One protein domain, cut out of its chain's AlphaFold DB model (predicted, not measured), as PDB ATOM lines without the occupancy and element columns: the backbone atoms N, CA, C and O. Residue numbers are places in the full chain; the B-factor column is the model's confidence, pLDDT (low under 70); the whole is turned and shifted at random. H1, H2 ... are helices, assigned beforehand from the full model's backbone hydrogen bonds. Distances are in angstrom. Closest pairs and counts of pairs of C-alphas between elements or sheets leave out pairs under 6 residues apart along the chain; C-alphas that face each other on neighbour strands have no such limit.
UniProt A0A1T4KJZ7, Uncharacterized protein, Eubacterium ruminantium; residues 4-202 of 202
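AT A GLANCE: This is residues 4 to 202 of the 202 residues of an uncharacterized protein of Eubacterium ruminantium (UniProt A0A1T4KJZ7). Look for an elongated, splayed bundle of five helices, with the longest, H3, along one side and H2 in the middle, where the other four pack on it. H1 and H5 lie on opposite sides of H2, H4 crosses H2 steeply, and two stretches stick out, residues 30 to 36, of which residue 30 belongs to H1, and residues 75 to 80 in the link from H2 to H3. The helices run up and down, each against the one before it in the chain. The printed part has 199 residues with five named helices, H1 to H5 in chain order, and no named strand; its class is all helix. It is only just loose, close to compact, with a radius of gyration of the C-alphas of 19.9 A and spans of 63 by 34 by 31 A.

HOW THE PARTS SIT: Start with H3, residues 87 to 124, and go on to the hub, H2, residues 46 to 70, which touches the four other helices. They touch, closest at the C-alphas of Leu 53 and Trp 112, 6.1 A apart, and form a helical hairpin at a shallow tilt of 34 degrees, only just short of steep. Look next at H4, residues 138 to 161: it touches H3, closest at the C-alphas of Met 104 and Met 151, 5.2 A apart, at a steep tilt of 43 degrees, opposite ways. H4 also touches H2, closest at the C-alphas of Gly 60 and Ala 148, 3.7 A apart, at a steep tilt of 53 degrees, the same way. H1, residues 4 to 30, touches H2 at a shallow tilt of 23 degrees, opposite ways, closest at the C-alphas of Phe 4 and Ala 61, 4.8 A apart. H1 touches H3 with residues 4 to 10 alone, closest at the C-alphas of Val 6 and Gly 101, 5.2 A apart. H5, residues 171 to 200, touches H2 with residues 176 to 184 alone, closest at the C-alphas of Leu 63 and Ile 180, 6.4 A apart. H1 and H5 are apart. In H1 and H4 every O i to N i+4 pair is within hydrogen-bond range; in H2 19 of 21 are, in H3 33 of 34 and in H5 24 of 26.

IN THESE COORDINATES: Find C-alpha 87 at (91.692, 137.379, 65.859); from there H3 runs 54.0 A to C-alpha 124. H1 begins at C-alpha 4, (107.093, 132.340, 79.667), and is 38.5 A long. H2 is 36.6 A and H4 35.1 A long. H5 runs 43.7 A, to C-alpha 200 at (140.280, 130.696, 81.969).

THE WHOLE: The C-alphas of Asp 38 and Ser 86, the two farthest apart, are 64.2 A from each other. The printed part has no cut. The links H1 to H2, H2 to H3 and H3 to H4 are long. Low confidence, pLDDT under 70, includes residues 31 to 44 and 196 to 202.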
ATOM      1  N   PHE A   4     105.632 132.253  79.608       83.00
ATOM      2  CA  PHE A   4     107.093 132.340  79.667       83.00
ATOM      3  C   PHE A   4     107.657 133.525  78.863       83.00
ATOM      4  O   PHE A   4     108.754 133.993  79.165       83.00
ATOM      5  N   LEU A   5     106.922 134.036  77.863       85.69
ATOM      6  CA  LEU A   5     107.339 135.188  77.058       85.69
ATOM      7  C   LEU A   5     107.476 136.463  77.894       85.69
ATOM      8  O   LEU A   5     108.414 137.231  77.677       85.69
ATOM      9  N   VAL A   6     106.585 136.677  78.868       88.25
ATOM     10  CA  VAL A   6     106.641 137.851  79.754       88.25
ATOM     11  C   VAL A   6     107.881 137.773  80.643       88.25
ATOM     12  O   VAL A   6     108.690 138.701  80.658       88.25
ATOM     13  N   SER A   7     108.089 136.626  81.294       87.81
ATOM     14  CA  SER A   7     109.279 136.357  82.108       87.81
ATOM     15  C   SER A   7     110.575 136.430  81.290       87.81
ATOM     16  O   SER A   7     111.592 136.923  81.774       87.81
ATOM     17  N   GLY A   8     110.551 135.979  80.032       88.19
ATOM     18  CA  GLY A   8     111.677 136.079  79.103       88.19
ATOM     19  C   GLY A   8     112.000 137.526  78.724       88.19
ATOM     20  O   GLY A   8     113.166 137.924  78.751       88.19
ATOM     21  N   ALA A   9     110.983 138.339  78.431       90.19
ATOM     22  CA  ALA A   9     111.154 139.766  78.156       90.19
ATOM     23  C   ALA A   9     111.727 140.510  79.374       90.19
ATOM     24  O   ALA A   9     112.674 141.291  79.243       90.19
ATOM     25  N   GLU A  10     111.221 140.211  80.572       91.00
ATOM     26  CA  GLU A  10     111.769 140.739  81.821       91.00
ATOM     27  C   GLU A  10     113.229 140.305  82.022       91.00
ATOM     28  O   GLU A  10     114.092 141.130  82.330       91.00
ATOM     29  N   ALA A  11     113.550 139.032  81.769       90.81
ATOM     30  CA  ALA A  11     114.910 138.512  81.886       90.81
ATOM     31  C   ALA A  11     115.900 139.284  81.001       90.81
ATOM     32  O   ALA A  11     117.027 139.576  81.426       90.81
ATOM     33  N   VAL A  12     115.490 139.648  79.781       92.19
ATOM     34  CA  VAL A  12     116.287 140.472  78.862       92.19
ATOM     35  C   VAL A  12     116.499 141.869  79.442       92.19
ATOM     36  O   VAL A  12     117.649 142.310  79.538       92.19
ATOM     37  N   ALA A  13     115.437 142.539  79.894       91.88
ATOM     38  CA  ALA A  13     115.527 143.871  80.495       91.88
ATOM     39  C   ALA A  13     116.470 143.885  81.712       91.88
ATOM     40  O   ALA A  13     117.405 144.688  81.778       91.88
ATOM     41  N   VAL A  14     116.310 142.928  82.629       90.56
ATOM     42  CA  VAL A  14     117.163 142.783  83.821       90.56
ATOM     43  C   VAL A  14     118.615 142.488  83.433       90.56
ATOM     44  O   VAL A  14     119.542 142.984  84.076       90.56
ATOM     45  N   THR A  15     118.855 141.732  82.358       90.19
ATOM     46  CA  THR A  15     120.216 141.468  81.852       90.19
ATOM     47  C   THR A  15     120.894 142.746  81.356       90.19
ATOM     48  O   THR A  15     122.092 142.933  81.582       90.19
ATOM     49  N   VAL A  16     120.149 143.641  80.702       91.88
ATOM     50  CA  VAL A  16     120.665 144.948  80.270       91.88
ATOM     51  C   VAL A  16     121.036 145.796  81.485       91.88
ATOM     52  O   VAL A  16     122.167 146.280  81.554       91.88
ATOM     53  N   VAL A  17     120.142 145.903  82.474       91.25
ATOM     54  CA  VAL A  17     120.405 146.638  83.726       91.25
ATOM     55  C   VAL A  17     121.640 146.079  84.431       91.25
ATOM     56  O   VAL A  17     122.550 146.830  84.780       91.25
ATOM     57  N   LYS A  18     121.736 144.752  84.550       89.56
ATOM     58  CA  LYS A  18     122.903 144.072  85.119       89.56
ATOM     59  C   LYS A  18     124.198 144.475  84.409       89.56
ATOM     60  O   LYS A  18     125.164 144.829  85.075       89.56
ATOM     61  N   LYS A  19     124.230 144.446  83.070       87.56
ATOM     62  CA  LYS A  19     125.425 144.816  82.288       87.56
ATOM     63  C   LYS A  19     125.809 146.287  82.462       87.56
ATOM     64  O   LYS A  19     126.995 146.609  82.409       87.56
ATOM     65  N   VAL A  20     124.836 147.180  82.640       89.19
ATOM     66  CA  VAL A  20     125.092 148.601  82.922       89.19
ATOM     67  C   VAL A  20     125.734 148.765  84.299       89.19
ATOM     68  O   VAL A  20     126.757 149.438  84.409       89.19
ATOM     69  N   GLU A  21     125.198 148.100  85.321       86.94
ATOM     70  CA  GLU A  21     125.745 148.145  86.682       86.94
ATOM     71  C   GLU A  21     127.137 147.499  86.767       86.94
ATOM     72  O   GLU A  21     128.049 148.098  87.327       86.94
ATOM     73  N   GLU A  22     127.371 146.358  86.109       84.88
ATOM     74  CA  GLU A  22     128.709 145.749  86.021       84.88
ATOM     75  C   GLU A  22     129.739 146.700  85.386       84.88
ATOM     76  O   GLU A  22     130.896 146.734  85.802       84.88
ATOM     77  N   LYS A  23     129.343 147.482  84.372       85.56
ATOM     78  CA  LYS A  23     130.225 148.484  83.753       85.56
ATOM     79  C   LYS A  23     130.516 149.648  84.699       85.56
ATOM     80  O   LYS A  23     131.653 150.115  84.721       85.56
ATOM     81  N   LYS A  24     129.525 150.115  85.463       83.69
ATOM     82  CA  LYS A  24     129.720 151.168  86.473       83.69
ATOM     83  C   LYS A  24     130.655 150.700  87.585       83.69
ATOM     84  O   LYS A  24     131.610 151.400  87.897       83.69
ATOM     85  N   GLU A  25     130.429 149.501  88.120       80.94
ATOM     86  CA  GLU A  25     131.259 148.917  89.179       80.94
ATOM     87  C   GLU A  25     132.712 148.710  88.724       80.94
ATOM     88  O   GLU A  25     133.636 148.962  89.492       80.94
ATOM     89  N   LYS A  26     132.939 148.293  87.470       78.81
ATOM     90  CA  LYS A  26     134.293 148.168  86.903       78.81
ATOM     91  C   LYS A  26     134.996 149.514  86.752       78.81
ATOM     92  O   LYS A  26     136.124 149.643  87.204       78.81
ATOM     93  N   LYS A  27     134.317 150.521  86.193       77.81
ATOM     94  CA  LYS A  27     134.880 151.874  86.041       77.81
ATOM     95  C   LYS A  27     135.216 152.521  87.385       77.81
ATOM     96  O   LYS A  27     136.246 153.165  87.504       77.81
ATOM     97  N   ALA A  28     134.372 152.321  88.397       72.25
ATOM     98  CA  ALA A  28     134.640 152.811  89.747       72.25
ATOM     99  C   ALA A  28     135.903 152.174  90.360       72.25
ATOM    100  O   ALA A  28     136.648 152.858  91.047       72.25
ATOM    101  N   ARG A  29     136.169 150.891  90.069       68.31
ATOM    102  CA  ARG A  29     137.399 150.191  90.489       68.31
ATOM    103  C   ARG A  29     138.640 150.617  89.698       68.31
ATOM    104  O   ARG A  29     139.735 150.577  90.234       68.31
ATOM    105  N   GLU A  30     138.484 150.974  88.425       70.00
ATOM    106  CA  GLU A  30     139.591 151.407  87.556       70.00
ATOM    107  C   GLU A  30     140.011 152.865  87.813       70.00
ATOM    108  O   GLU A  30     141.184 153.195  87.670       70.00
ATOM    109  N   ASN A  31     139.077 153.729  88.222       67.94
ATOM    110  CA  ASN A  31     139.325 155.156  88.451       67.94
ATOM    111  C   ASN A  31     139.957 155.486  89.815       67.94
ATOM    112  O   ASN A  31     140.159 156.663  90.106       67.94
ATOM    113  N   GLY A  32     140.275 154.489  90.645       57.09
ATOM    114  CA  GLY A  32     141.017 154.707  91.887       57.09
ATOM    115  C   GLY A  32     140.303 155.594  92.912       57.09
ATOM    116  O   GLY A  32     140.972 156.292  93.672       57.09
ATOM    117  N   ASP A  33     138.964 155.559  92.984       53.25
ATOM    118  CA  ASP A  33     138.156 156.176  94.061       53.25
ATOM    119  C   ASP A  33     138.319 155.404  95.399       53.25
ATOM    120  O   ASP A  33     137.392 155.179  96.183       53.25
ATOM    121  N   ASP A  34     139.554 154.981  95.663       52.16
ATOM    122  CA  ASP A  34     139.975 154.060  96.704       52.16
ATOM    123  C   ASP A  34     140.330 154.780  98.014       52.16
ATOM    124  O   ASP A  34     140.752 154.148  98.978       52.16
ATOM    125  N   ILE A  35     140.054 156.084  98.145       46.22
ATOM    126  CA  ILE A  35     140.121 156.794  99.442       46.22
ATOM    127  C   ILE A  35     138.825 156.572 100.253       46.22
ATOM    128  O   ILE A  35     138.367 157.438 100.984       46.22
ATOM    129  N   LYS A  36     138.195 155.397 100.123       42.53
ATOM    130  CA  LYS A  36     137.359 154.739 101.155       42.53
ATOM    131  C   LYS A  36     137.501 153.207 101.090       42.53
ATOM    132  O   LYS A  36     136.641 152.484 101.594       42.53
ATOM    133  N   ALA A  37     138.566 152.702 100.463       42.50
ATOM    134  CA  ALA A  37     138.762 151.281 100.179       42.50
ATOM    135  C   ALA A  37     139.343 150.467 101.350       42.50
ATOM    136  O   ALA A  37     139.718 149.316 101.146       42.50
ATOM    137  N   ASP A  38     139.358 151.003 102.577       41.88
ATOM    138  CA  ASP A  38     139.934 150.319 103.748       41.88
ATOM    139  C   ASP A  38     138.892 149.835 104.780       41.88
ATOM    140  O   ASP A  38     139.183 149.629 105.955       41.88
ATOM    141  N   THR A  39     137.617 149.654 104.395       41.03
ATOM    142  CA  THR A  39     136.626 149.051 105.330       41.03
ATOM    143  C   THR A  39     135.497 148.230 104.690       41.03
ATOM    144  O   THR A  39     134.646 147.698 105.401       41.03
ATOM    145  N   SER A  40     135.440 148.075 103.361       44.16
ATOM    146  CA  SER A  40     134.261 147.485 102.691       44.16
ATOM    147  C   SER A  40     134.545 146.369 101.689       44.16
ATOM    148  O   SER A  40     133.679 146.082 100.862       44.16
ATOM    149  N   ASN A  41     135.692 145.694 101.790       46.91
ATOM    150  CA  ASN A  41     136.119 144.592 100.909       46.91
ATOM    151  C   ASN A  41     135.247 143.310 101.013       46.91
ATOM    152  O   ASN A  41     135.704 142.201 100.759       46.91
ATOM    153  N   TYR A  42     133.997 143.447 101.464       52.03
ATOM    154  CA  TYR A  42     133.102 142.346 101.783       52.03
ATOM    155  C   TYR A  42     131.614 142.603 101.486       52.03
ATOM    156  O   TYR A  42     130.760 141.821 101.908       52.03
ATOM    157  N   ARG A  43     131.275 143.682 100.771       63.47
ATOM    158  CA  ARG A  43     129.889 143.938 100.348       63.47
ATOM    159  C   ARG A  43     129.629 143.284  98.998       63.47
ATOM    160  O   ARG A  43     130.347 143.544  98.042       63.47
ATOM    161  N   ILE A  44     128.580 142.468  98.923       69.31
ATOM    162  CA  ILE A  44     128.184 141.812  97.677       69.31
ATOM    163  C   ILE A  44     127.769 142.896  96.668       69.31
ATOM    164  O   ILE A  44     126.862 143.679  96.984       69.31
ATOM    165  N   PRO A  45     128.375 142.945  95.465       79.94
ATOM    166  CA  PRO A  45     128.053 143.960  94.473       79.94
ATOM    167  C   PRO A  45     126.595 143.855  94.019       79.94
ATOM    168  O   PRO A  45     125.994 142.772  93.991       79.94
ATOM    169  N   LEU A  46     126.014 144.993  93.648       81.44
ATOM    170  CA  LEU A  46     124.609 145.078  93.257       81.44
ATOM    171  C   LEU A  46     124.381 144.287  91.962       81.44
ATOM    172  O   LEU A  46     123.404 143.537  91.857       81.44
ATOM    173  N   SER A  47     125.349 144.328  91.043       82.44
ATOM    174  CA  SER A  47     125.369 143.497  89.834       82.44
ATOM    175  C   SER A  47     125.227 141.996  90.120       82.44
ATOM    176  O   SER A  47     124.544 141.276  89.382       82.44
ATOM    177  N   ARG A  48     125.818 141.499  91.216       83.75
ATOM    178  CA  ARG A  48     125.726 140.087  91.610       83.75
ATOM    179  C   ARG A  48     124.321 139.739  92.079       83.75
ATOM    180  O   ARG A  48     123.819 138.688  91.676       83.75
ATOM    181  N   LYS A  49     123.694 140.609  92.876       85.44
ATOM    182  CA  LYS A  49     122.323 140.420  93.372       85.44
ATOM    183  C   LYS A  49     121.311 140.466  92.230       85.44
ATOM    184  O   LYS A  49     120.483 139.562  92.135       85.44
ATOM    185  N   ILE A  50     121.432 141.420  91.300       87.75
ATOM    186  CA  ILE A  50     120.633 141.434  90.056       87.75
ATOM    187  C   ILE A  50     120.905 140.166  89.238       87.75
ATOM    188  O   ILE A  50     119.994 139.537  88.708       87.75
ATOM    189  N   GLY A  51     122.158 139.716  89.198       86.75
ATOM    190  CA  GLY A  51     122.535 138.471  88.546       86.75
ATOM    191  C   GLY A  51     121.916 137.209  89.154       86.75
ATOM    192  O   GLY A  51     122.008 136.163  88.511       86.75
ATOM    193  N   TRP A  52     121.335 137.247  90.356       91.50
ATOM    194  CA  TRP A  52     120.511 136.150  90.879       91.50
ATOM    195  C   TRP A  52     119.123 136.160  90.244       91.50
ATOM    196  O   TRP A  52     118.716 135.128  89.716       91.50
ATOM    197  N   LEU A  53     118.475 137.330  90.180       91.12
ATOM    198  CA  LEU A  53     117.192 137.514  89.496       91.12
ATOM    199  C   LEU A  53     117.270 137.070  88.034       91.12
ATOM    200  O   LEU A  53     116.451 136.278  87.584       91.12
ATOM    201  N   THR A  54     118.318 137.490  87.314       91.00
ATOM    202  CA  THR A  54     118.533 137.085  85.916       91.00
ATOM    203  C   THR A  54     118.554 135.564  85.750       91.00
ATOM    204  O   THR A  54     118.005 135.050  84.782       91.00
ATOM    205  N   LYS A  55     119.175 134.830  86.684       90.81
ATOM    206  CA  LYS A  55     119.242 133.361  86.619       90.81
ATOM    207  C   LYS A  55     117.896 132.710  86.918       90.81
ATOM    208  O   LYS A  55     117.581 131.715  86.277       90.81
ATOM    209  N   MET A  56     117.132 133.261  87.863       90.88
ATOM    210  CA  MET A  56     115.782 132.785  88.170       90.88
ATOM    211  C   MET A  56     114.844 132.988  86.978       90.88
ATOM    212  O   MET A  56     114.163 132.048  86.590       90.88
ATOM    213  N   LEU A  57     114.862 134.173  86.356       92.50
ATOM    214  CA  LEU A  57     113.993 134.494  85.221       92.50
ATOM    215  C   LEU A  57     114.354 133.696  83.962       92.50
ATOM    216  O   LEU A  57     113.478 133.066  83.385       92.50
ATOM    217  N   TRP A  58     115.634 133.659  83.561       92.06
ATOM    218  CA  TRP A  58     116.058 132.860  82.399       92.06
ATOM    219  C   TRP A  58     115.869 131.361  82.622       92.06
ATOM    220  O   TRP A  58     115.447 130.660  81.708       92.06
ATOM    221  N   GLY A  59     116.183 130.873  83.825       89.12
ATOM    222  CA  GLY A  59     115.999 129.471  84.179       89.12
ATOM    223  C   GLY A  59     114.527 129.069  84.176       89.12
ATOM    224  O   GLY A  59     114.175 128.087  83.536       89.12
ATOM    225  N   GLY A  60     113.670 129.864  84.821       88.69
ATOM    226  CA  GLY A  60     112.225 129.654  84.819       88.69
ATOM    227  C   GLY A  60     111.638 129.704  83.412       88.69
ATOM    228  O   GLY A  60     111.037 128.731  82.975       88.69
ATOM    229  N   ALA A  61     111.900 130.775  82.656       90.62
ATOM    230  CA  ALA A  61     111.377 130.932  81.299       90.62
ATOM    231  C   ALA A  61     111.815 129.797  80.356       90.62
ATOM    232  O   ALA A  61     111.024 129.341  79.535       90.62
ATOM    233  N   PHE A  62     113.057 129.315  80.480       90.94
ATOM    234  CA  PHE A  62     113.554 128.200  79.672       90.94
ATOM    235  C   PHE A  62     112.871 126.870  80.012       90.94
ATOM    236  O   PHE A  62     112.500 126.127  79.106       90.94
ATOM    237  N   LEU A  63     112.696 126.561  81.301       89.25
ATOM    238  CA  LEU A  63     112.045 125.316  81.717       89.25
ATOM    239  C   LEU A  63     110.544 125.329  81.397       89.25
ATOM    240  O   LEU A  63     110.031 124.330  80.902       89.25
ATOM    241  N   LEU A  64     109.876 126.475  81.559       87.50
ATOM    242  CA  LEU A  64     108.477 126.641  81.154       87.50
ATOM    243  C   LEU A  64     108.301 126.534  79.636       87.50
ATOM    244  O   LEU A  64     107.330 125.941  79.181       87.50
ATOM    245  N   LEU A  65     109.234 127.055  78.833       88.44
ATOM    246  CA  LEU A  65     109.191 126.890  77.377       88.44
ATOM    247  C   LEU A  65     109.160 125.407  76.978       88.44
ATOM    248  O   LEU A  65     108.409 125.035  76.081       88.44
ATOM    249  N   ILE A  66     109.958 124.560  77.634       88.06
ATOM    250  CA  ILE A  66     109.990 123.116  77.353       88.06
ATOM    251  C   ILE A  66     108.637 122.477  77.656       88.06
ATOM    252  O   ILE A  66     108.144 121.684  76.858       88.06
ATOM    253  N   GLU A  67     108.024 122.857  78.771       85.06
ATOM    254  CA  GLU A  67     106.678 122.417  79.125       85.06
ATOM    255  C   GLU A  67     105.642 122.848  78.082       85.06
ATOM    256  O   GLU A  67     104.865 122.031  77.599       85.06
ATOM    257  N   HIS A  68     105.690 124.098  77.633       82.06
ATOM    258  CA  HIS A  68     104.761 124.609  76.626       82.06
ATOM    259  C   HIS A  68     104.953 123.955  75.248       82.06
ATOM    260  O   HIS A  68     103.985 123.765  74.508       82.06
ATOM    261  N   ILE A  69     106.185 123.571  74.899       85.62
ATOM    262  CA  ILE A  69     106.464 122.737  73.721       85.62
ATOM    263  C   ILE A  69     105.863 121.341  73.914       85.62
ATOM    264  O   ILE A  69     105.247 120.806  72.994       85.62
ATOM    265  N   TRP A  70     106.011 120.756  75.104       84.38
ATOM    266  CA  TRP A  70     105.484 119.428  75.418       84.38
ATOM    267  C   TRP A  70     103.953 119.370  75.374       84.38
ATOM    268  O   TRP A  70     103.393 118.413  74.844       84.38
ATOM    269  N   HIS A  71     103.273 120.412  75.856       79.38
ATOM    270  CA  HIS A  71     101.817 120.550  75.754       79.38
ATOM    271  C   HIS A  71     101.331 120.902  74.336       79.38
ATOM    272  O   HIS A  71     100.128 120.921  74.088       79.38
ATOM    273  N   GLY A  72     102.240 121.142  73.383       76.50
ATOM    274  CA  GLY A  72     101.895 121.461  71.995       76.50
ATOM    275  C   GLY A  72     101.391 122.892  71.792       76.50
ATOM    276  O   GLY A  72     100.828 123.208  70.741       76.50
ATOM    277  N   GLU A  73     101.601 123.771  72.770       76.00
ATOM    278  CA  GLU A  73     101.243 125.186  72.675       76.00
ATOM    279  C   GLU A  73     102.250 125.985  71.843       76.00
ATOM    280  O   GLU A  73     101.890 126.971  71.198       76.00
ATOM    281  N   VAL A  74     103.514 125.547  71.851       81.25
ATOM    282  CA  VAL A  74     104.614 126.167  71.110       81.25
ATOM    283  C   VAL A  74     105.144 125.206  70.054       81.25
ATOM    284  O   VAL A  74     105.576 124.097  70.363       81.25
ATOM    285  N   VAL A  75     105.169 125.660  68.801       81.75
ATOM    286  CA  VAL A  75     105.720 124.924  67.655       81.75
ATOM    287  C   VAL A  75     106.833 125.733  66.977       81.75
ATOM    288  O   VAL A  75     106.770 126.961  66.952       81.75
ATOM    289  N   PRO A  76     107.870 125.087  66.409       80.00
ATOM    290  CA  PRO A  76     108.984 125.789  65.765       80.00
ATOM    291  C   PRO A  76     108.647 126.346  64.369       80.00
ATOM    292  O   PRO A  76     109.481 127.028  63.775       80.00
ATOM    293  N   TRP A  77     107.457 126.064  63.833       80.75
ATOM    294  CA  TRP A  77     106.964 126.612  62.567       80.75
ATOM    295  C   TRP A  77     105.872 127.669  62.808       80.75
ATOM    296  O   TRP A  77     105.150 127.596  63.800       80.75
ATOM    297  N   PRO A  78     105.704 128.659  61.916       74.31
ATOM    298  CA  PRO A  78     104.631 129.640  62.044       74.31
ATOM    299  C   PRO A  78     103.239 129.007  61.816       74.31
ATOM    300  O   PRO A  78     103.103 128.178  60.913       74.31
ATOM    301  N   PRO A  79     102.187 129.418  62.558       71.00
ATOM    302  CA  PRO A  79     102.195 130.358  63.685       71.00
ATOM    303  C   PRO A  79     102.720 129.687  64.969       71.00
ATOM    304  O   PRO A  79     102.117 128.740  65.461       71.00
ATOM    305  N   PHE A  80     103.830 130.204  65.521       78.19
ATOM    306  CA  PHE A  80     104.591 129.597  66.631       78.19
ATOM    307  C   PHE A  80     103.760 129.269  67.882       78.19
ATOM    308  O   PHE A  80     104.149 128.398  68.654       78.19
ATOM    309  N   LEU A  81     102.636 129.966  68.082       77.31
ATOM    310  CA  LEU A  81     101.636 129.646  69.097       77.31
ATOM    311  C   LEU A  81     100.438 129.005  68.400       77.31
ATOM    312  O   LEU A  81      99.727 129.668  67.636       77.31
ATOM    313  N   THR A  82     100.213 127.721  68.667       66.25
ATOM    314  CA  THR A  82      99.224 126.891  67.957       66.25
ATOM    315  C   THR A  82      97.783 127.381  68.119       66.25
ATOM    316  O   THR A  82      96.939 127.098  67.263       66.25
ATOM    317  N   ALA A  83      97.514 128.176  69.158       61.97
ATOM    318  CA  ALA A  83      96.217 128.781  69.455       61.97
ATOM    319  C   ALA A  83      95.926 130.109  68.712       61.97
ATOM    320  O   ALA A  83      94.807 130.611  68.778       61.97
ATOM    321  N   MET A  84      96.863 130.681  67.939       63.03
ATOM    322  CA  MET A  84      96.637 131.934  67.182       63.03
ATOM    323  C   MET A  84      95.969 131.712  65.811       63.03
ATOM    324  O   MET A  84      96.459 132.190  64.787       63.03
ATOM    325  N   LYS A  85      94.861 130.963  65.756       66.69
ATOM    326  CA  LYS A  85      94.145 130.702  64.488       66.69
ATOM    327  C   LYS A  85      93.117 131.781  64.124       66.69
ATOM    328  O   LYS A  85      92.813 131.931  62.943       66.69
ATOM    329  N   SER A  86      92.622 132.559  65.092       74.06
ATOM    330  CA  SER A  86      91.654 133.646  64.875       74.06
ATOM    331  C   SER A  86      92.030 134.934  65.630       74.06
ATOM    332  O   SER A  86      92.854 134.931  66.552       74.06
ATOM    333  N   LYS A  87      91.440 136.071  65.228       70.50
ATOM    334  CA  LYS A  87      91.692 137.379  65.859       70.50
ATOM    335  C   LYS A  87      91.049 137.496  67.242       70.50
ATOM    336  O   LYS A  87      91.620 138.184  68.090       70.50
ATOM    337  N   GLU A  88      89.891 136.874  67.470       73.38
ATOM    338  CA  GLU A  88      89.264 136.828  68.796       73.38
ATOM    339  C   GLU A  88      90.089 135.978  69.774       73.38
ATOM    340  O   GLU A  88      90.433 136.471  70.850       73.38
ATOM    341  N   ASP A  89      90.510 134.776  69.368       71.56
ATOM    342  CA  ASP A  89      91.260 133.847  70.232       71.56
ATOM    343  C   ASP A  89      92.635 134.412  70.616       71.56
ATOM    344  O   ASP A  89      93.083 134.298  71.756       71.56
ATOM    345  N   THR A  90      93.277 135.130  69.688       72.44
ATOM    346  CA  THR A  90      94.564 135.793  69.951       72.44
ATOM    347  C   THR A  90      94.443 136.859  71.045       72.44
ATOM    348  O   THR A  90      95.355 137.009  71.856       72.44
ATOM    349  N   LYS A  91      93.335 137.612  71.105       76.75
ATOM    350  CA  LYS A  91      93.149 138.670  72.119       76.75
ATOM    351  C   LYS A  91      92.925 138.097  73.514       76.75
ATOM    352  O   LYS A  91      93.454 138.655  74.474       76.75
ATOM    353  N   VAL A  92      92.144 137.023  73.622       78.06
ATOM    354  CA  VAL A  92      91.884 136.345  74.901       78.06
ATOM    355  C   VAL A  92      93.181 135.739  75.431       78.06
ATOM    356  O   VAL A  92      93.608 136.089  76.529       78.06
ATOM    357  N   MET A  93      93.895 134.995  74.587       76.06
ATOM    358  CA  MET A  93      95.167 134.377  74.957       76.06
ATOM    359  C   MET A  93      96.242 135.414  75.316       76.06
ATOM    360  O   MET A  93      96.967 135.248  76.290       76.06
ATOM    361  N   LEU A  94      96.354 136.525  74.574       80.25
ATOM    362  CA  LEU A  94      97.291 137.601  74.928       80.25
ATOM    363  C   LEU A  94      96.953 138.232  76.278       80.25
ATOM    364  O   LEU A  94      97.861 138.605  77.022       80.25
ATOM    365  N   LYS A  95      95.664 138.355  76.606       81.44
ATOM    366  CA  LYS A  95      95.236 138.870  77.903       81.44
ATOM    367  C   LYS A  95      95.647 137.915  79.019       81.44
ATOM    368  O   LYS A  95      96.181 138.387  80.016       81.44
ATOM    369  N   GLU A  96      95.491 136.612  78.832       76.44
ATOM    370  CA  GLU A  96      95.908 135.599  79.807       76.44
ATOM    371  C   GLU A  96      97.431 135.526  79.955       76.44
ATOM    372  O   GLU A  96      97.944 135.559  81.071       76.44
ATOM    373  N   ILE A  97      98.179 135.568  78.847       81.75
ATOM    374  CA  ILE A  97      99.646 135.699  78.863       81.75
ATOM    375  C   ILE A  97     100.051 136.962  79.626       81.75
ATOM    376  O   ILE A  97     100.991 136.929  80.417       81.75
ATOM    377  N   SER A  98      99.338 138.076  79.427       83.12
ATOM    378  CA  SER A  98      99.642 139.327  80.119       83.12
ATOM    379  C   SER A  98      99.339 139.262  81.613       83.12
ATOM    380  O   SER A  98     100.124 139.770  82.399       83.12
ATOM    381  N   THR A  99      98.247 138.636  82.046       86.38
ATOM    382  CA  THR A  99      97.868 138.618  83.466       86.38
ATOM    383  C   THR A  99      98.631 137.546  84.236       86.38
ATOM    384  O   THR A  99      99.204 137.842  85.284       86.38
ATOM    385  N   VAL A 100      98.686 136.323  83.707       86.94
ATOM    386  CA  VAL A 100      99.380 135.184  84.321       86.94
ATOM    387  C   VAL A 100     100.889 135.381  84.234       86.94
ATOM    388  O   VAL A 100     101.578 135.287  85.249       86.94
ATOM    389  N   GLY A 101     101.405 135.762  83.061       85.94
ATOM    390  CA  GLY A 101     102.832 136.023  82.864       85.94
ATOM    391  C   GLY A 101     103.349 137.198  83.698       85.94
ATOM    392  O   GLY A 101     104.434 137.109  84.270       85.94
ATOM    393  N   VAL A 102     102.570 138.278  83.858       88.56
ATOM    394  CA  VAL A 102     102.938 139.358  84.797       88.56
ATOM    395  C   VAL A 102     102.853 138.876  86.245       88.56
ATOM    396  O   VAL A 102     103.720 139.217  87.045       88.56
ATOM    397  N   GLY A 103     101.864 138.050  86.595       89.06
ATOM    398  CA  GLY A 103     101.769 137.443  87.925       89.06
ATOM    399  C   GLY A 103     103.011 136.624  88.292       89.06
ATOM    400  O   GLY A 103     103.547 136.770  89.391       89.06
ATOM    401  N   MET A 104     103.521 135.829  87.351       90.69
ATOM    402  CA  MET A 104     104.777 135.086  87.495       90.69
ATOM    403  C   MET A 104     105.982 135.996  87.700       90.69
ATOM    404  O   MET A 104     106.748 135.799  88.646       90.69
ATOM    405  N   ALA A 105     106.139 136.989  86.822       89.50
ATOM    406  CA  ALA A 105     107.212 137.974  86.873       89.50
ATOM    407  C   ALA A 105     107.251 138.679  88.235       89.50
ATOM    408  O   ALA A 105     108.289 138.712  88.902       89.50
ATOM    409  N   LEU A 106     106.091 139.153  88.704       92.44
ATOM    410  CA  LEU A 106     105.932 139.807  90.004       92.44
ATOM    411  C   LEU A 106     106.267 138.878  91.172       92.44
ATOM    412  O   LEU A 106     106.926 139.302  92.120       92.44
ATOM    413  N   LEU A 107     105.850 137.611  91.122       93.25
ATOM    414  CA  LEU A 107     106.171 136.650  92.180       93.25
ATOM    415  C   LEU A 107     107.684 136.400  92.254       93.25
ATOM    416  O   LEU A 107     108.272 136.431  93.336       93.25
ATOM    417  N   VAL A 108     108.329 136.190  91.105       93.00
ATOM    418  CA  VAL A 108     109.776 135.952  91.023       93.00
ATOM    419  C   VAL A 108     110.566 137.172  91.500       93.00
ATOM    420  O   VAL A 108     111.505 137.021  92.287       93.00
ATOM    421  N   THR A 109     110.169 138.383  91.102       92.44
ATOM    422  CA  THR A 109     110.793 139.623  91.595       92.44
ATOM    423  C   THR A 109     110.539 139.864  93.077       92.44
ATOM    424  O   THR A 109     111.461 140.295  93.769       92.44
ATOM    425  N   ALA A 110     109.356 139.542  93.603       94.38
ATOM    426  CA  ALA A 110     109.065 139.645  95.032       94.38
ATOM    427  C   ALA A 110     109.943 138.698  95.863       94.38
ATOM    428  O   ALA A 110     110.561 139.123  96.841       94.38
ATOM    429  N   VAL A 111     110.072 137.430  95.453       94.56
ATOM    430  CA  VAL A 111     110.959 136.467  96.129       94.56
ATOM    431  C   VAL A 111     112.413 136.919  96.047       94.56
ATOM    432  O   VAL A 111     113.133 136.890  97.049       94.56
ATOM    433  N   TRP A 112     112.848 137.407  94.886       94.75
ATOM    434  CA  TRP A 112     114.178 137.987  94.748       94.75
ATOM    435  C   TRP A 112     114.384 139.201  95.664       94.75
ATOM    436  O   TRP A 112     115.447 139.317  96.269       94.75
ATOM    437  N   LEU A 113     113.389 140.079  95.816       93.50
ATOM    438  CA  LEU A 113     113.471 141.240  96.702       93.50
ATOM    439  C   LEU A 113     113.633 140.812  98.166       93.50
ATOM    440  O   LEU A 113     114.451 141.383  98.885       93.50
ATOM    441  N   VAL A 114     112.933 139.760  98.600       93.69
ATOM    442  CA  VAL A 114     113.138 139.163  99.930       93.69
ATOM    443  C   VAL A 114     114.571 138.650 100.071       93.69
ATOM    444  O   VAL A 114     115.251 138.997 101.037       93.69
ATOM    445  N   MET A 115     115.079 137.895  99.093       89.69
ATOM    446  CA  MET A 115     116.470 137.417  99.096       89.69
ATOM    447  C   MET A 115     117.478 138.572  99.114       89.69
ATOM    448  O   MET A 115     118.496 138.500  99.805       89.69
ATOM    449  N   PHE A 116     117.191 139.652  98.389       90.56
ATOM    450  CA  PHE A 116     117.994 140.869  98.363       90.56
ATOM    451  C   PHE A 116     118.052 141.509  99.752       90.56
ATOM    452  O   PHE A 116     119.145 141.761 100.262       90.56
ATOM    453  N   ILE A 117     116.898 141.713 100.395       90.81
ATOM    454  CA  ILE A 117     116.804 142.296 101.739       90.81
ATOM    455  C   ILE A 117     117.545 141.411 102.741       90.81
ATOM    456  O   ILE A 117     118.421 141.908 103.451       90.81
ATOM    457  N   VAL A 118     117.283 140.104 102.752       89.44
ATOM    458  CA  VAL A 118     117.963 139.148 103.638       89.44
ATOM    459  C   VAL A 118     119.479 139.206 103.441       89.44
ATOM    460  O   VAL A 118     120.208 139.363 104.420       89.44
ATOM    461  N   SER A 119     119.964 139.198 102.195       86.12
ATOM    462  CA  SER A 119     121.394 139.341 101.890       86.12
ATOM    463  C   SER A 119     121.958 140.649 102.442       86.12
ATOM    464  O   SER A 119     122.981 140.637 103.118       86.12
ATOM    465  N   THR A 120     121.275 141.782 102.238       85.75
ATOM    466  CA  THR A 120     121.740 143.082 102.757       85.75
ATOM    467  C   THR A 120     121.767 143.139 104.284       85.75
ATOM    468  O   THR A 120     122.681 143.729 104.856       85.75
ATOM    469  N   VAL A 121     120.796 142.523 104.962       87.56
ATOM    470  CA  VAL A 121     120.748 142.465 106.428       87.56
ATOM    471  C   VAL A 121     121.866 141.572 106.960       87.56
ATOM    472  O   VAL A 121     122.551 141.954 107.907       87.56
ATOM    473  N   MET A 122     122.093 140.413 106.345       85.50
ATOM    474  CA  MET A 122     123.155 139.487 106.746       85.50
ATOM    475  C   MET A 122     124.558 140.035 106.452       85.50
ATOM    476  O   MET A 122     125.467 139.814 107.249       85.50
ATOM    477  N   GLU A 123     124.727 140.797 105.368       81.94
ATOM    478  CA  GLU A 123     125.953 141.556 105.073       81.94
ATOM    479  C   GLU A 123     126.213 142.631 106.135       81.94
ATOM    480  O   GLU A 123     127.323 142.730 106.651       81.94
ATOM    481  N   LYS A 124     125.187 143.408 106.521       82.19
ATOM    482  CA  LYS A 124     125.303 144.420 107.590       82.19
ATOM    483  C   LYS A 124     125.662 143.802 108.941       82.19
ATOM    484  O   LYS A 124     126.405 144.409 109.703       82.19
ATOM    485  N   LYS A 125     125.154 142.600 109.226       83.62
ATOM    486  CA  LYS A 125     125.484 141.822 110.431       83.62
ATOM    487  C   LYS A 125     126.840 141.105 110.341       83.62
ATOM    488  O   LYS A 125     127.210 140.415 111.283       83.62
ATOM    489  N   GLY A 126     127.559 141.214 109.221       79.56
ATOM    490  CA  GLY A 126     128.849 140.550 109.003       79.56
ATOM    491  C   GLY A 126     128.777 139.022 108.900       79.56
ATOM    492  O   GLY A 126     129.817 138.366 108.915       79.56
ATOM    493  N   MET A 127     127.570 138.454 108.795       77.62
ATOM    494  CA  MET A 127     127.325 137.008 108.736       77.62
ATOM    495  C   MET A 127     127.571 136.439 107.342       77.62
ATOM    496  O   MET A 127     128.002 135.298 107.200       77.62
ATOM    497  N   ILE A 128     127.263 137.230 106.312       73.69
ATOM    498  CA  ILE A 128     127.522 136.878 104.919       73.69
ATOM    499  C   ILE A 128     128.552 137.829 104.361       73.69
ATOM    500  O   ILE A 128     128.589 139.026 104.636       73.69
ATOM    501  N   LYS A 129     129.411 137.216 103.576       70.06
ATOM    502  CA  LYS A 129     130.688 137.718 103.174       70.06
ATOM    503  C   LYS A 129     130.848 137.247 101.716       70.06
ATOM    504  O   LYS A 129     130.696 136.055 101.459       70.06
ATOM    505  N   GLU A 130     131.104 138.153 100.761       66.25
ATOM    506  CA  GLU A 130     131.459 137.820  99.370       66.25
ATOM    507  C   GLU A 130     132.511 136.696  99.305       66.25
ATOM    508  O   GLU A 130     133.678 136.861  99.652       66.25
ATOM    509  N   SER A 131     132.078 135.507  98.887       64.31
ATOM    510  CA  SER A 131     132.950 134.350  98.742       64.31
ATOM    511  C   SER A 131     133.562 134.309  97.344       64.31
ATOM    512  O   SER A 131     132.944 134.698  96.346       64.31
ATOM    513  N   LYS A 132     134.800 133.807  97.261       58.62
ATOM    514  CA  LYS A 132     135.480 133.561  95.985       58.62
ATOM    515  C   LYS A 132     134.588 132.661  95.113       58.62
ATOM    516  O   LYS A 132     134.043 131.688  95.641       58.62
ATOM    517  N   PRO A 133     134.418 132.949  93.807       58.00
ATOM    518  CA  PRO A 133     133.563 132.140  92.946       58.00
ATOM    519  C   PRO A 133     133.990 130.667  93.004       58.00
ATOM    520  O   PRO A 133     135.133 130.326  92.696       58.00
ATOM    521  N   SER A 134     133.073 129.795  93.431       58.28
ATOM    522  CA  SER A 134     133.292 128.351  93.455       58.28
ATOM    523  C   SER A 134     133.435 127.818  92.026       58.28
ATOM    524  O   SER A 134     132.783 128.297  91.099       58.28
ATOM    525  N   LYS A 135     134.265 126.780  91.832       57.19
ATOM    526  CA  LYS A 135     134.493 126.157  90.506       57.19
ATOM    527  C   LYS A 135     133.212 125.607  89.863       57.19
ATOM    528  O   LYS A 135     133.164 125.422  88.648       57.19
ATOM    529  N   LEU A 136     132.195 125.328  90.678       60.22
ATOM    530  CA  LEU A 136     130.868 124.906  90.257       60.22
ATOM    531  C   LEU A 136     129.839 125.894  90.808       60.22
ATOM    532  O   LEU A 136     129.656 126.004  92.021       60.22
ATOM    533  N   ASN A 137     129.145 126.595  89.913       75.69
ATOM    534  CA  ASN A 137     128.011 127.446  90.263       75.69
ATOM    535  C   ASN A 137     126.740 126.606  90.491       75.69
ATOM    536  O   ASN A 137     125.801 126.670  89.699       75.69
ATOM    537  N   LEU A 138     126.702 125.787  91.547       79.81
ATOM    538  CA  LEU A 138     125.493 125.023  91.905       79.81
ATOM    539  C   LEU A 138     124.300 125.955  92.185       79.81
ATOM    540  O   LEU A 138     123.158 125.627  91.882       79.81
ATOM    541  N   SER A 139     124.586 127.169  92.660       80.69
ATOM    542  CA  SER A 139     123.600 128.236  92.822       80.69
ATOM    543  C   SER A 139     122.848 128.573  91.533       80.69
ATOM    544  O   SER A 139     121.705 128.996  91.615       80.69
ATOM    545  N   VAL A 140     123.431 128.370  90.345       84.06
ATOM    546  CA  VAL A 140     122.724 128.585  89.068       84.06
ATOM    547  C   VAL A 140     121.606 127.568  88.895       84.06
ATOM    548  O   VAL A 140     120.497 127.968  88.562       84.06
ATOM    549  N   LEU A 141     121.888 126.286  89.145       85.75
ATOM    550  CA  LEU A 141     120.889 125.222  89.043       85.75
ATOM    551  C   LEU A 141     119.762 125.457  90.051       85.75
ATOM    552  O   LEU A 141     118.594 125.434  89.684       85.75
ATOM    553  N   PHE A 142     120.126 125.764  91.301       89.38
ATOM    554  CA  PHE A 142     119.154 126.056  92.350       89.38
ATOM    555  C   PHE A 142     118.278 127.268  92.008       89.38
ATOM    556  O   PHE A 142     117.062 127.177  92.103       89.38
ATOM    557  N   LEU A 143     118.871 128.387  91.578       89.44
ATOM    558  CA  LEU A 143     118.118 129.595  91.223       89.44
ATOM    559  C   LEU A 143     117.233 129.377  89.993       89.44
ATOM    560  O   LEU A 143     116.103 129.853  89.979       89.44
ATOM    561  N   ALA A 144     117.716 128.654  88.982       88.62
ATOM    562  CA  ALA A 144     116.917 128.314  87.809       88.62
ATOM    563  C   ALA A 144     115.699 127.463  88.197       88.62
ATOM    564  O   ALA A 144     114.580 127.773  87.797       88.62
ATOM    565  N   TYR A 145     115.911 126.443  89.032       89.81
ATOM    566  CA  TYR A 145     114.839 125.577  89.513       89.81
ATOM    567  C   TYR A 145     113.866 126.308  90.441       89.81
ATOM    568  O   TYR A 145     112.660 126.127  90.331       89.81
ATOM    569  N   LEU A 146     114.371 127.178  91.322       92.12
ATOM    570  CA  LEU A 146     113.542 128.037  92.166       92.12
ATOM    571  C   LEU A 146     112.664 128.959  91.312       92.12
ATOM    572  O   LEU A 146     111.478 129.089  91.590       92.12
ATOM    573  N   GLY A 147     113.230 129.560  90.262       90.38
ATOM    574  CA  GLY A 147     112.480 130.362  89.296       90.38
ATOM    575  C   GLY A 147     111.359 129.564  88.632       90.38
ATOM    576  O   GLY A 147     110.210 129.990  88.683       90.38
ATOM    577  N   ALA A 148     111.667 128.383  88.088       89.75
ATOM    578  CA  ALA A 148     110.668 127.509  87.466       89.75
ATOM    579  C   ALA A 148     109.569 127.082  88.447       89.75
ATOM    580  O   ALA A 148     108.390 127.204  88.139       89.75
ATOM    581  N   ARG A 149     109.939 126.676  89.667       90.12
ATOM    582  CA  ARG A 149     108.987 126.288  90.716       90.12
ATOM    583  C   ARG A 149     108.018 127.411  91.070       90.12
ATOM    584  O   ARG A 149     106.834 127.146  91.222       90.12
ATOM    585  N   LEU A 150     108.506 128.646  91.191       91.56
ATOM    586  CA  LEU A 150     107.645 129.800  91.455       91.56
ATOM    587  C   LEU A 150     106.678 130.059  90.300       91.56
ATOM    588  O   LEU A 150     105.504 130.318  90.545       91.56
ATOM    589  N   MET A 151     107.154 129.965  89.058       90.88
ATOM    590  CA  MET A 151     106.304 130.154  87.884       90.88
ATOM    591  C   MET A 151     105.237 129.052  87.784       90.88
ATOM    592  O   MET A 151     104.061 129.378  87.671       90.88
ATOM    593  N   TRP A 152     105.591 127.782  87.997       88.00
ATOM    594  CA  TRP A 152     104.622 126.680  88.053       88.00
ATOM    595  C   TRP A 152     103.604 126.794  89.177       88.00
ATOM    596  O   TRP A 152     102.470 126.357  89.020       88.00
ATOM    597  N   CYS A 153     103.965 127.385  90.319       87.62
ATOM    598  CA  CYS A 153     102.966 127.677  91.343       87.62
ATOM    599  C   CYS A 153     101.890 128.630  90.809       87.62
ATOM    600  O   CYS A 153     100.719 128.455  91.135       87.62
ATOM    601  N   VAL A 154     102.264 129.618  89.992       87.06
ATOM    602  CA  VAL A 154     101.308 130.548  89.373       87.06
ATOM    603  C   VAL A 154     100.505 129.859  88.271       87.06
ATOM    604  O   VAL A 154      99.286 130.012  88.272       87.06
ATOM    605  N   ASP A 155     101.145 129.070  87.400       83.19
ATOM    606  CA  ASP A 155     100.440 128.275  86.379       83.19
ATOM    607  C   ASP A 155      99.437 127.316  87.015       83.19
ATOM    608  O   ASP A 155      98.275 127.297  86.630       83.19
ATOM    609  N   GLY A 156      99.836 126.590  88.060       82.25
ATOM    610  CA  GLY A 156      98.934 125.697  88.779       82.25
ATOM    611  C   GLY A 156      97.745 126.443  89.393       82.25
ATOM    612  O   GLY A 156      96.619 125.956  89.346       82.25
ATOM    613  N   ILE A 157      97.952 127.647  89.945       84.88
ATOM    614  CA  ILE A 157      96.846 128.471  90.466       84.88
ATOM    615  C   ILE A 157      95.914 128.916  89.329       84.88
ATOM    616  O   ILE A 157      94.700 128.955  89.532       84.88
ATOM    617  N   ALA A 158      96.457 129.258  88.158       82.44
ATOM    618  CA  ALA A 158      95.661 129.603  86.982       82.44
ATOM    619  C   ALA A 158      94.850 128.394  86.486       82.44
ATOM    620  O   ALA A 158      93.635 128.505  86.355       82.44
ATOM    621  N   ALA A 159      95.479 127.222  86.373       76.81
ATOM    622  CA  ALA A 159      94.829 125.967  85.994       76.81
ATOM    623  C   ALA A 159      93.673 125.603  86.945       76.81
ATOM    624  O   ALA A 159      92.568 125.284  86.511       76.81
ATOM    625  N   VAL A 160      93.865 125.758  88.263       81.69
ATOM    626  CA  VAL A 160      92.794 125.537  89.256       81.69
ATOM    627  C   VAL A 160      91.620 126.499  89.074       81.69
ATOM    628  O   VAL A 160      90.472 126.116  89.300       81.69
ATOM    629  N   ARG A 161      91.871 127.748  88.666       79.75
ATOM    630  CA  ARG A 161      90.799 128.720  88.387       79.75
ATOM    631  C   ARG A 161      90.002 128.373  87.135       79.75
ATOM    632  O   ARG A 161      88.826 128.716  87.073       79.75
ATOM    633  N   GLU A 162      90.622 127.691  86.182       74.69
ATOM    634  CA  GLU A 162      89.988 127.196  84.955       74.69
ATOM    635  C   GLU A 162      89.254 125.859  85.167       74.69
ATOM    636  O   GLU A 162      88.570 125.370  84.271       74.69
ATOM    637  N   GLY A 163      89.307 125.304  86.385       71.00
ATOM    638  CA  GLY A 163      88.634 124.057  86.756       71.00
ATOM    639  C   GLY A 163      89.481 122.805  86.529       71.00
ATOM    640  O   GLY A 163      88.988 121.692  86.725       71.00
ATOM    641  N   GLU A 164      90.752 122.967  86.162       70.12
ATOM    642  CA  GLU A 164      91.712 121.876  86.048       70.12
ATOM    643  C   GLU A 164      92.335 121.528  87.412       70.12
ATOM    644  O   GLU A 164      92.269 122.277  88.392       70.12
ATOM    645  N   LYS A 165      92.937 120.342  87.521       70.81
ATOM    646  CA  LYS A 165      93.585 119.906  88.767       70.81
ATOM    647  C   LYS A 165      94.974 120.532  88.885       70.81
ATOM    648  O   LYS A 165      95.767 120.442  87.960       70.81
ATOM    649  N   PHE A 166      95.309 121.038  90.078       62.00
ATOM    650  CA  PHE A 166      96.637 121.599  90.396       62.00
ATOM    651  C   PHE A 166      97.796 120.624  90.106       62.00
ATOM    652  O   PHE A 166      98.881 121.048  89.731       62.00
ATOM    653  N   TYR A 167      97.562 119.318  90.290       61.16
ATOM    654  CA  TYR A 167      98.464 118.242  89.885       61.16
ATOM    655  C   TYR A 167      97.654 117.074  89.331       61.16
ATOM    656  O   TYR A 167      96.879 116.444  90.056       61.16
ATOM    657  N   GLU A 168      97.892 116.722  88.072       60.72
ATOM    658  CA  GLU A 168      97.518 115.411  87.556       60.72
ATOM    659  C   GLU A 168      98.717 114.468  87.635       60.72
ATOM    660  O   GLU A 168      99.704 114.620  86.915       60.72
ATOM    661  N   PHE A 169      98.641 113.461  88.505       60.81
ATOM    662  CA  PHE A 169      99.620 112.373  88.553       60.81
ATOM    663  C   PHE A 169      99.375 111.387  87.402       60.81
ATOM    664  O   PHE A 169      98.967 110.243  87.599       60.81
ATOM    665  N   THR A 170      99.615 111.848  86.179       73.25
ATOM    666  CA  THR A 170      99.563 111.032  84.962       73.25
ATOM    667  C   THR A 170     100.979 110.592  84.593       73.25
ATOM    668  O   THR A 170     101.946 111.324  84.812       73.25
ATOM    669  N   LYS A 171     101.134 109.403  83.990       74.25
ATOM    670  CA  LYS A 171     102.446 108.912  83.513       74.25
ATOM    671  C   LYS A 171     103.156 109.931  82.607       74.25
ATOM    672  O   LYS A 171     104.366 110.091  82.715       74.25
ATOM    673  N   ASN A 172     102.398 110.656  81.782       77.69
ATOM    674  CA  ASN A 172     102.907 111.722  80.915       77.69
ATOM    675  C   ASN A 172     103.494 112.900  81.707       77.69
ATOM    676  O   ASN A 172     104.540 113.410  81.326       77.69
ATOM    677  N   ASN A 173     102.886 113.276  82.834       76.94
ATOM    678  CA  ASN A 173     103.371 114.374  83.673       76.94
ATOM    679  C   ASN A 173     104.619 113.960  84.462       76.94
ATOM    680  O   ASN A 173     105.542 114.745  84.622       76.94
ATOM    681  N   MET A 174     104.711 112.692  84.872       80.06
ATOM    682  CA  MET A 174     105.937 112.161  85.475       80.06
ATOM    683  C   MET A 174     107.103 112.105  84.471       80.06
ATOM    684  O   MET A 174     108.247 112.373  84.835       80.06
ATOM    685  N   LEU A 175     106.821 111.784  83.202       85.19
ATOM    686  CA  LEU A 175     107.811 111.856  82.120       85.19
ATOM    687  C   LEU A 175     108.229 113.298  81.823       85.19
ATOM    688  O   LEU A 175     109.418 113.547  81.638       85.19
ATOM    689  N   LEU A 176     107.278 114.233  81.823       83.44
ATOM    690  CA  LEU A 176     107.530 115.661  81.655       83.44
ATOM    691  C   LEU A 176     108.445 116.198  82.767       83.44
ATOM    692  O   LEU A 176     109.481 116.783  82.467       83.44
ATOM    693  N   GLU A 177     108.143 115.915  84.034       81.88
ATOM    694  CA  GLU A 177     108.992 116.283  85.179       81.88
ATOM    695  C   GLU A 177     110.410 115.702  85.055       81.88
ATOM    696  O   GLU A 177     111.409 116.397  85.264       81.88
ATOM    697  N   GLY A 178     110.519 114.432  84.646       84.69
ATOM    698  CA  GLY A 178     111.805 113.794  84.362       84.69
ATOM    699  C   GLY A 178     112.580 114.503  83.247       84.69
ATOM    700  O   GLY A 178     113.774 114.777  83.400       84.69
ATOM    701  N   LEU A 179     111.906 114.853  82.149       87.62
ATOM    702  CA  LEU A 179     112.487 115.606  81.038       87.62
ATOM    703  C   LEU A 179     112.965 116.987  81.493       87.62
ATOM    704  O   LEU A 179     114.087 117.376  81.176       87.62
ATOM    705  N   ILE A 180     112.163 117.704  82.279       87.00
ATOM    706  CA  ILE A 180     112.510 119.030  82.793       87.00
ATOM    707  C   ILE A 180     113.762 118.969  83.669       87.00
ATOM    708  O   ILE A 180     114.654 119.805  83.517       87.00
ATOM    709  N   ILE A 181     113.890 117.961  84.538       87.31
ATOM    710  CA  ILE A 181     115.101 117.765  85.348       87.31
ATOM    711  C   ILE A 181     116.320 117.537  84.446       87.31
ATOM    712  O   ILE A 181     117.361 118.172  84.645       87.31
ATOM    713  N   VAL A 182     116.203 116.677  83.430       90.69
ATOM    714  CA  VAL A 182     117.291 116.417  82.471       90.69
ATOM    715  C   VAL A 182     117.673 117.695  81.722       90.69
ATOM    716  O   VAL A 182     118.857 118.030  81.633       90.69
ATOM    717  N   CYS A 183     116.692 118.455  81.241       88.19
ATOM    718  CA  CYS A 183     116.907 119.727  80.561       88.19
ATOM    719  C   CYS A 183     117.521 120.791  81.479       88.19
ATOM    720  O   CYS A 183     118.394 121.536  81.037       88.19
ATOM    721  N   ALA A 184     117.138 120.845  82.756       86.50
ATOM    722  CA  ALA A 184     117.727 121.748  83.744       86.50
ATOM    723  C   ALA A 184     119.203 121.419  84.002       86.50
ATOM    724  O   ALA A 184     120.044 122.322  84.058       86.50
ATOM    725  N   ILE A 185     119.541 120.129  84.103       89.31
ATOM    726  CA  ILE A 185     120.929 119.669  84.230       89.31
ATOM    727  C   ILE A 185     121.715 120.002  82.959       89.31
ATOM    728  O   ILE A 185     122.822 120.531  83.057       89.31
ATOM    729  N   ALA A 186     121.151 119.758  81.774       89.62
ATOM    730  CA  ALA A 186     121.787 120.093  80.501       89.62
ATOM    731  C   ALA A 186     122.033 121.605  80.363       89.62
ATOM    732  O   ALA A 186     123.151 122.020  80.052       89.62
ATOM    733  N   TYR A 187     121.033 122.434  80.677       86.75
ATOM    734  CA  TYR A 187     121.153 123.892  80.737       86.75
ATOM    735  C   TYR A 187     122.270 124.321  81.692       86.75
ATOM    736  O   TYR A 187     123.124 125.136  81.339       86.75
ATOM    737  N   TRP A 188     122.316 123.734  82.889       89.00
ATOM    738  CA  TRP A 188     123.365 124.016  83.860       89.00
ATOM    739  C   TRP A 188     124.752 123.608  83.351       89.00
ATOM    740  O   TRP A 188     125.689 124.397  83.461       89.00
ATOM    741  N   LEU A 189     124.905 122.430  82.745       87.75
ATOM    742  CA  LEU A 189     126.175 121.989  82.160       87.75
ATOM    743  C   LEU A 189     126.638 122.933  81.043       87.75
ATOM    744  O   LEU A 189     127.798 123.348  81.041       87.75
ATOM    745  N   LEU A 190     125.738 123.335  80.142       86.75
ATOM    746  CA  LEU A 190     126.029 124.307  79.083       86.75
ATOM    747  C   LEU A 190     126.446 125.664  79.659       86.75
ATOM    748  O   LEU A 190     127.462 126.223  79.242       86.75
ATOM    749  N   TYR A 191     125.727 126.162  80.668       84.44
ATOM    750  CA  TYR A 191     126.087 127.393  81.373       84.44
ATOM    751  C   TYR A 191     127.507 127.311  81.944       84.44
ATOM    752  O   TYR A 191     128.310 128.236  81.785       84.44
ATOM    753  N   GLN A 192     127.852 126.182  82.568       83.25
ATOM    754  CA  GLN A 192     129.184 125.962  83.127       83.25
ATOM    755  C   GLN A 192     130.242 125.908  82.023       83.25
ATOM    756  O   GLN A 192     131.308 126.484  82.206       83.25
ATOM    757  N   LEU A 193     129.976 125.280  80.875       83.06
ATOM    758  CA  LEU A 193     130.917 125.240  79.747       83.06
ATOM    759  C   LEU A 193     131.192 126.636  79.173       83.06
ATOM    760  O   LEU A 193     132.351 126.970  78.919       83.06
ATOM    761  N   ILE A 194     130.154 127.459  79.015       81.56
ATOM    762  CA  ILE A 194     130.276 128.827  78.492       81.56
ATOM    763  C   ILE A 194     131.056 129.705  79.480       81.56
ATOM    764  O   ILE A 194     132.039 130.338  79.104       81.56
ATOM    765  N   HIS A 195     130.677 129.711  80.760       73.38
ATOM    766  CA  HIS A 195     131.301 130.591  81.758       73.38
ATOM    767  C   HIS A 195     132.640 130.069  82.305       73.38
ATOM    768  O   HIS A 195     133.444 130.848  82.813       73.38
ATOM    769  N   ARG A 196     132.951 128.773  82.171       68.69
ATOM    770  CA  ARG A 196     134.288 128.240  82.494       68.69
ATOM    771  C   ARG A 196     135.345 128.742  81.502       68.69
ATOM    772  O   ARG A 196     136.496 128.898  81.903       68.69
ATOM    773  N   LYS A 197     134.972 129.030  80.246       54.50
ATOM    774  CA  LYS A 197     135.878 129.654  79.262       54.50
ATOM    775  C   LYS A 197     136.238 131.092  79.645       54.50
ATOM    776  O   LYS A 197     137.406 131.445  79.559       54.50
ATOM    777  N   GLU A 198     135.289 131.877  80.157       52.56
ATOM    778  CA  GLU A 198     135.564 133.245  80.635       52.56
ATOM    779  C   GLU A 198     136.488 133.288  81.862       52.56
ATOM    780  O   GLU A 198     137.285 134.211  81.986       52.56
ATOM    781  N   ILE A 199     136.420 132.289  82.752       49.66
ATOM    782  CA  ILE A 199     137.303 132.202  83.932       49.66
ATOM    783  C   ILE A 199     138.738 131.811  83.547       49.66
ATOM    784  O   ILE A 199     139.665 132.194  84.242       49.66
ATOM    785  N   LYS A 200     138.934 131.044  82.466       46.75
ATOM    786  CA  LYS A 200     140.280 130.696  81.969       46.75
ATOM    787  C   LYS A 200     140.915 131.786  81.096       46.75
ATOM    788  O   LYS A 200     142.106 131.702  80.834       46.75
ATOM    789  N   ALA A 201     140.123 132.742  80.608       45.19
ATOM    790  CA  ALA A 201     140.575 133.835  79.745       45.19
ATOM    791  C   ALA A 201     140.871 135.146  80.507       45.19
ATOM    792  O   ALA A 201     141.249 136.132  79.880       45.19
ATOM    793  N   ARG A 202     140.677 135.164  81.832       42.19
ATOM    794  CA  ARG A 202     141.109 136.223  82.758       42.19
ATOM    795  C   ARG A 202     142.192 135.680  83.675       42.19
ATOM    796  O   ARG A 202     143.031 136.497  84.095       42.19
TER     797      ARG A 202